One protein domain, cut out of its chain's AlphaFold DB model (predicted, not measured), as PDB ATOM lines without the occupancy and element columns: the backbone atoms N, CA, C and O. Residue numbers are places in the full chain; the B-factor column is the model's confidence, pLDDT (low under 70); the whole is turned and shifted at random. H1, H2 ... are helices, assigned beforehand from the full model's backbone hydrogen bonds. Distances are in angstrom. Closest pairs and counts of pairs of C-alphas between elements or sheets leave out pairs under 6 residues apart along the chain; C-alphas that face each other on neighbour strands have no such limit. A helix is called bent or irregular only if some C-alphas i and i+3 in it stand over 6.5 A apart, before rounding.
ATOM      1  N   ASP A  81     364.453 156.636  58.918       49.19
ATOM      2  CA  ASP A  81     364.080 155.299  58.466       49.19
ATOM      3  C   ASP A  81     362.866 154.616  59.118       49.19
ATOM      4  O   ASP A  81     362.945 154.094  60.230       49.19
ATOM      5  N   ALA A  82     361.786 154.467  58.338       44.47
ATOM      6  CA  ALA A  82     361.038 153.201  58.312       44.47
ATOM      7  C   ALA A  82     360.130 153.035  57.083       44.47
ATOM      8  O   ALA A  82     359.923 151.905  56.671       44.47
ATOM      9  N   ASP A  83     359.628 154.112  56.473       49.84
ATOM     10  CA  ASP A  83     358.780 154.035  55.272       49.84
ATOM     11  C   ASP A  83     358.883 155.346  54.486       49.84
ATOM     12  O   ASP A  83     357.995 156.200  54.509       49.84
ATOM     13  N   LEU A  84     360.029 155.557  53.832       54.16
ATOM     14  CA  LEU A  84     360.170 156.657  52.884       54.16
ATOM     15  C   LEU A  84     359.208 156.407  51.727       54.16
ATOM     16  O   LEU A  84     359.479 155.577  50.858       54.16
ATOM     17  N   ASP A  85     358.097 157.138  51.762       71.56
ATOM     18  CA  ASP A  85     357.161 157.320  50.666       71.56
ATOM     19  C   ASP A  85     357.924 157.317  49.321       71.56
ATOM     20  O   ASP A  85     358.837 158.138  49.143       71.56
ATOM     21  N   PRO A  86     357.621 156.392  48.386       77.25
ATOM     22  CA  PRO A  86     358.261 156.334  47.073       77.25
ATOM     23  C   PRO A  86     358.329 157.699  46.374       77.25
ATOM     24  O   PRO A  86     359.331 158.008  45.720       77.25
ATOM     25  N   TYR A  87     357.326 158.560  46.590       80.56
ATOM     26  CA  TYR A  87     357.297 159.924  46.063       80.56
ATOM     27  C   TYR A  87     358.355 160.841  46.697       80.56
ATOM     28  O   TYR A  87     358.942 161.687  46.017       80.56
ATOM     29  N   ALA A  88     358.647 160.676  47.991       78.81
ATOM     30  CA  ALA A  88     359.644 161.476  48.700       78.81
ATOM     31  C   ALA A  88     361.063 161.217  48.174       78.81
ATOM     32  O   ALA A  88     361.820 162.169  47.972       78.81
ATOM     33  N   ARG A  89     361.394 159.956  47.868       83.94
ATOM     34  CA  ARG A  89     362.683 159.584  47.259       83.94
ATOM     35  C   ARG A  89     362.832 160.156  45.848       83.94
ATOM     36  O   ARG A  89     363.886 160.687  45.508       83.94
ATOM     37  N   LEU A  90     361.776 160.073  45.037       85.81
ATOM     38  CA  LEU A  90     361.791 160.594  43.668       85.81
ATOM     39  C   LEU A  90     361.979 162.123  43.658       85.81
ATOM     40  O   LEU A  90     362.746 162.667  42.864       85.81
ATOM     41  N   ARG A  91     361.340 162.819  44.602       85.38
ATOM     42  CA  ARG A  91     361.495 164.263  44.790       85.38
ATOM     43  C   ARG A  91     362.903 164.659  45.230       85.38
ATOM     44  O   ARG A  91     363.405 165.689  44.784       85.38
ATOM     45  N   GLU A  92     363.527 163.879  46.106       85.62
ATOM     46  CA  GLU A  92     364.903 164.123  46.542       85.62
ATOM     47  C   GLU A  92     365.882 164.055  45.362       85.62
ATOM     48  O   GLU A  92     366.681 164.975  45.196       85.62
ATOM     49  N   GLN A  93     365.742 163.052  44.486       83.94
ATOM     50  CA  GLN A  93     366.573 162.899  43.280       83.94
ATOM     51  C   GLN A  93     366.378 164.017  42.246       83.94
ATOM     52  O   GLN A  93     367.316 164.397  41.546       83.94
ATOM     53  N   TYR A  94     365.169 164.573  42.138       82.44
ATOM     54  CA  TYR A  94     364.926 165.732  41.274       82.44
ATOM     55  C   TYR A  94     365.609 166.993  41.821       82.44
ATOM     56  O   TYR A  94     366.257 167.735  41.085       82.44
ATOM     57  N   VAL A  95     365.518 167.219  43.135       90.19
ATOM     58  CA  VAL A  95     366.132 168.383  43.794       90.19
ATOM     59  C   VAL A  95     367.659 168.277  43.835       90.19
ATOM     60  O   VAL A  95     368.337 169.302  43.736       90.19
ATOM     61  N   SER A  96     368.211 167.065  43.950       85.50
ATOM     62  CA  SER A  96     369.654 166.817  43.830       85.50
ATOM     63  C   SER A  96     370.166 166.987  42.391       85.50
ATOM     64  O   SER A  96     371.371 167.149  42.192       85.50
ATOM     65  N   GLY A  97     369.264 167.008  41.401       87.25
ATOM     66  CA  GLY A  97     369.586 167.096  39.977       87.25
ATOM     67  C   GLY A  97     370.080 165.776  39.379       87.25
ATOM     68  O   GLY A  97     370.678 165.785  38.304       87.25
ATOM     69  N   GLU A  98     369.866 164.654  40.071       87.50
ATOM     70  CA  GLU A  98     370.204 163.309  39.589       87.50
ATOM     71  C   GLU A  98     369.243 162.817  38.502       87.50
ATOM     72  O   GLU A  98     369.633 161.992  37.678       87.50
ATOM     73  N   ILE A  99     368.015 163.343  38.477       89.94
ATOM     74  CA  ILE A  99     367.037 163.115  37.408       89.94
ATOM     75  C   ILE A  99     366.581 164.442  36.809       89.94
ATOM     76  O   ILE A  99     366.471 165.458  37.501       89.94
ATOM     77  N   SER A 100     366.306 164.430  35.508       85.81
ATOM     78  CA  SER A 100     365.708 165.576  34.823       85.81
ATOM     79  C   SER A 100     364.202 165.688  35.099       85.81
ATOM     80  O   SER A 100     363.563 164.737  35.543       85.81
ATOM     81  N   GLU A 101     363.615 166.854  34.818       84.44
ATOM     82  CA  GLU A 101     362.174 167.106  34.987       84.44
ATOM     83  C   GLU A 101     361.309 166.115  34.189       84.44
ATOM     84  O   GLU A 101     360.380 165.538  34.741       84.44
ATOM     85  N   GLY A 102     361.668 165.822  32.934       85.56
ATOM     86  CA  GLY A 102     360.925 164.852  32.117       85.56
ATOM     87  C   GLY A 102     360.995 163.419  32.659       85.56
ATOM     88  O   GLY A 102     360.017 162.683  32.605       85.56
ATOM     89  N   GLU A 103     362.128 163.035  33.249       86.69
ATOM     90  CA  GLU A 103     362.284 161.734  33.912       86.69
ATOM     91  C   GLU A 103     361.566 161.657  35.265       86.69
ATOM     92  O   GLU A 103     361.228 160.565  35.725       86.69
ATOM     93  N   PHE A 104     361.372 162.799  35.930       90.31
ATOM     94  CA  PHE A 104     360.555 162.899  37.133       90.31
ATOM     95  C   PHE A 104     359.074 162.726  36.790       90.31
ATOM     96  O   PHE A 104     358.394 161.956  37.462       90.31
ATOM     97  N   GLU A 105     358.591 163.386  35.735       88.31
ATOM     98  CA  GLU A 105     357.195 163.293  35.290       88.31
ATOM     99  C   GLU A 105     356.812 161.867  34.871       88.31
ATOM    100  O   GLU A 105     355.799 161.357  35.346       88.31
ATOM    101  N   GLU A 106     357.652 161.188  34.080       88.44
ATOM    102  CA  GLU A 106     357.406 159.801  33.645       88.44
ATOM    103  C   GLU A 106     357.315 158.832  34.837       88.44
ATOM    104  O   GLU A 106     356.384 158.033  34.942       88.44
ATOM    105  N   ARG A 107     358.251 158.937  35.790       86.62
ATOM    106  CA  ARG A 107     358.266 158.075  36.985       86.62
ATOM    107  C   ARG A 107     357.172 158.426  37.990       86.62
ATOM    108  O   ARG A 107     356.728 157.556  38.736       86.62
ATOM    109  N   LEU A 108     356.746 159.687  38.043       89.06
ATOM    110  CA  LEU A 108     355.631 160.114  38.885       89.06
ATOM    111  C   LEU A 108     354.303 159.565  38.352       89.06
ATOM    112  O   LEU A 108     353.470 159.134  39.146       89.06
ATOM    113  N   GLU A 109     354.120 159.563  37.031       86.00
ATOM    114  CA  GLU A 109     352.924 159.017  36.385       86.00
ATOM    115  C   GLU A 109     352.795 157.504  36.625       86.00
ATOM    116  O   GLU A 109     351.723 157.050  37.019       86.00
ATOM    117  N   GLU A 110     353.895 156.748  36.530       86.69
ATOM    118  CA  GLU A 110     353.923 155.307  36.839       86.69
ATOM    119  C   GLU A 110     353.500 155.009  38.291       86.69
ATOM    120  O   GLU A 110     352.694 154.112  38.552       86.69
ATOM    121  N   LEU A 111     354.014 155.781  39.256       85.69
ATOM    122  CA  LEU A 111     353.656 155.617  40.668       85.69
ATOM    123  C   LEU A 111     352.183 155.966  40.933       85.69
ATOM    124  O   LEU A 111     351.509 155.261  41.688       85.69
ATOM    125  N   LEU A 112     351.668 157.012  40.278       84.81
ATOM    126  CA  LEU A 112     350.271 157.429  40.402       84.81
ATOM    127  C   LEU A 112     349.308 156.398  39.790       84.81
ATOM    128  O   LEU A 112     348.242 156.134  40.354       84.81
ATOM    129  N   GLU A 113     349.682 155.796  38.658       82.25
ATOM    130  CA  GLU A 113     348.916 154.730  38.008       82.25
ATOM    131  C   GLU A 113     348.826 153.495  38.915       82.25
ATOM    132  O   GLU A 113     347.720 153.011  39.182       82.25
ATOM    133  N   ALA A 114     349.950 153.061  39.495       81.56
ATOM    134  CA  ALA A 114     350.000 151.922  40.412       81.56
ATOM    135  C   ALA A 114     349.151 152.130  41.684       81.56
ATOM    136  O   ALA A 114     348.445 151.216  42.127       81.56
ATOM    137  N   GLU A 115     349.168 153.334  42.267       76.38
ATOM    138  CA  GLU A 115     348.316 153.669  43.413       76.38
ATOM    139  C   GLU A 115     346.832 153.662  43.025       76.38
ATOM    140  O   GLU A 115     345.994 153.122  43.757       76.38
ATOM    141  N   SER A 116     346.498 154.197  41.848       74.81
ATOM    142  CA  SER A 116     345.123 154.202  41.357       74.81
ATOM    143  C   SER A 116     344.583 152.778  41.183       74.81
ATOM    144  O   SER A 116     343.517 152.467  41.718       74.81
ATOM    145  N   ASP A 117     345.349 151.877  40.563       76.38
ATOM    146  CA  ASP A 117     344.969 150.478  40.353       76.38
ATOM    147  C   ASP A 117     344.772 149.725  41.673       76.38
ATOM    148  O   ASP A 117     343.799 148.979  41.835       76.38
ATOM    149  N   SER A 118     345.638 149.976  42.658       72.81
ATOM    150  CA  SER A 118     345.502 149.400  43.999       72.81
ATOM    151  C   SER A 118     344.211 149.851  44.700       72.81
ATOM    152  O   SER A 118     343.511 149.043  45.317       72.81
ATOM    153  N   ARG A 119     343.825 151.122  44.527       70.56
ATOM    154  CA  ARG A 119     342.605 151.702  45.096       70.56
ATOM    155  C   ARG A 119     341.339 151.135  44.451       70.56
ATOM    156  O   ARG A 119     340.358 150.876  45.148       70.56
ATOM    157  N   TRP A 120     341.350 150.908  43.138       63.81
ATOM    158  CA  TRP A 120     340.229 150.280  42.426       63.81
ATOM    159  C   TRP A 120     340.081 148.787  42.756       63.81
ATOM    160  O   TRP A 120     338.961 148.264  42.745       63.81
ATOM    161  N   ALA A 121     341.183 148.095  43.065       64.81
ATOM    162  CA  ALA A 121     341.164 146.705  43.516       64.81
ATOM    163  C   ALA A 121     340.550 146.555  44.923       64.81
ATOM    164  O   ALA A 121     339.744 145.647  45.140       64.81
ATOM    165  N   ASP A 122     340.852 147.472  45.848       64.56
ATOM    166  CA  ASP A 122     340.241 147.501  47.188       64.56
ATOM    167  C   ASP A 122     338.718 147.734  47.116       64.56
ATOM    168  O   ASP A 122     337.932 147.012  47.731       64.56
ATOM    169  N   GLU A 123     338.274 148.669  46.269       62.69
ATOM    170  CA  GLU A 123     336.853 149.019  46.135       62.69
ATOM    171  C   GLU A 123     335.997 147.880  45.554       62.69
ATOM    172  O   GLU A 123     334.865 147.658  45.983       62.69
ATOM    173  N   ARG A 124     336.545 147.082  44.628       59.34
ATOM    174  CA  ARG A 124     335.831 145.937  44.034       59.34
ATOM    175  C   ARG A 124     335.586 144.802  45.037       59.34
ATOM    176  O   ARG A 124     334.692 143.987  44.831       59.34
ATOM    177  N   THR A 125     336.353 144.767  46.124       60.62
ATOM    178  CA  THR A 125     336.238 143.758  47.188       60.62
ATOM    179  C   THR A 125     335.257 144.189  48.288       60.62
ATOM    180  O   THR A 125     334.832 143.366  49.093       60.62
ATOM    181  N   ARG A 126     334.853 145.470  48.310       58.53
ATOM    182  CA  ARG A 126     333.956 146.060  49.320       58.53
ATOM    183  C   ARG A 126     332.467 145.966  48.961       58.53
ATOM    184  O   ARG A 126     331.653 146.414  49.758       58.53
TER     185      ARG A 126
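This is residues 81 to 126 of the 131 residues of the protein "Putative membrane protein" of Halomicrobium sp. LC1Hm (UniProt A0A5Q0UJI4). A long helix, H2, and a helix less than half its length in residues, H1, lie side by side as a flat helical hairpin, with H1 over the first part of H2 and residues 113 to 126 sticking out as a free arm. At the other end of H1, residues 81 to 85 make a tail with no named element. The printed part has 46 residues with two named helices, H1 then H2, and no named strand; the class is all helix. It is loose, with a radius of gyration of the C-alphas of 13.4 A, and spans 42 by 27 by 7 A.

H2 is residues 101 to 125 and measures 37.0 A from first to last C-alpha, from C-alpha 101 at (362.174, 167.106, 34.987) to C-alpha 125 at (336.238, 143.758, 47.188). H1 is residues 86 to 96, 15.8 A long, and begins with C-alpha 86 at (358.261, 156.334, 47.073). Neither helix is bent.

H2 touches H1 with residues 101 to 111 alone. The closest C-alphas of the two helices, those of Tyr 94 and Phe 104, are 6.7 A apart. Their lines stand at a shallow tilt of 7 degrees, and they run opposite ways. The two form a helical hairpin, joined by a tight link of 4 residues. In H1 every O i to N i+4 pair is within hydrogen-bond range; in H2 20 of 21 are.

The C-alphas farthest apart, those of Gly 97 and Arg 126, are 42.4 A apart. Residues 113 to 126, of which 113 to 125 belong to H2, stand free; the body without them spans 29 by 22 by 7 A. The printed part has no cut. The mean pLDDT of the printed part is 77.2, and residues 81 to 84 and 120 to 126 are under 70.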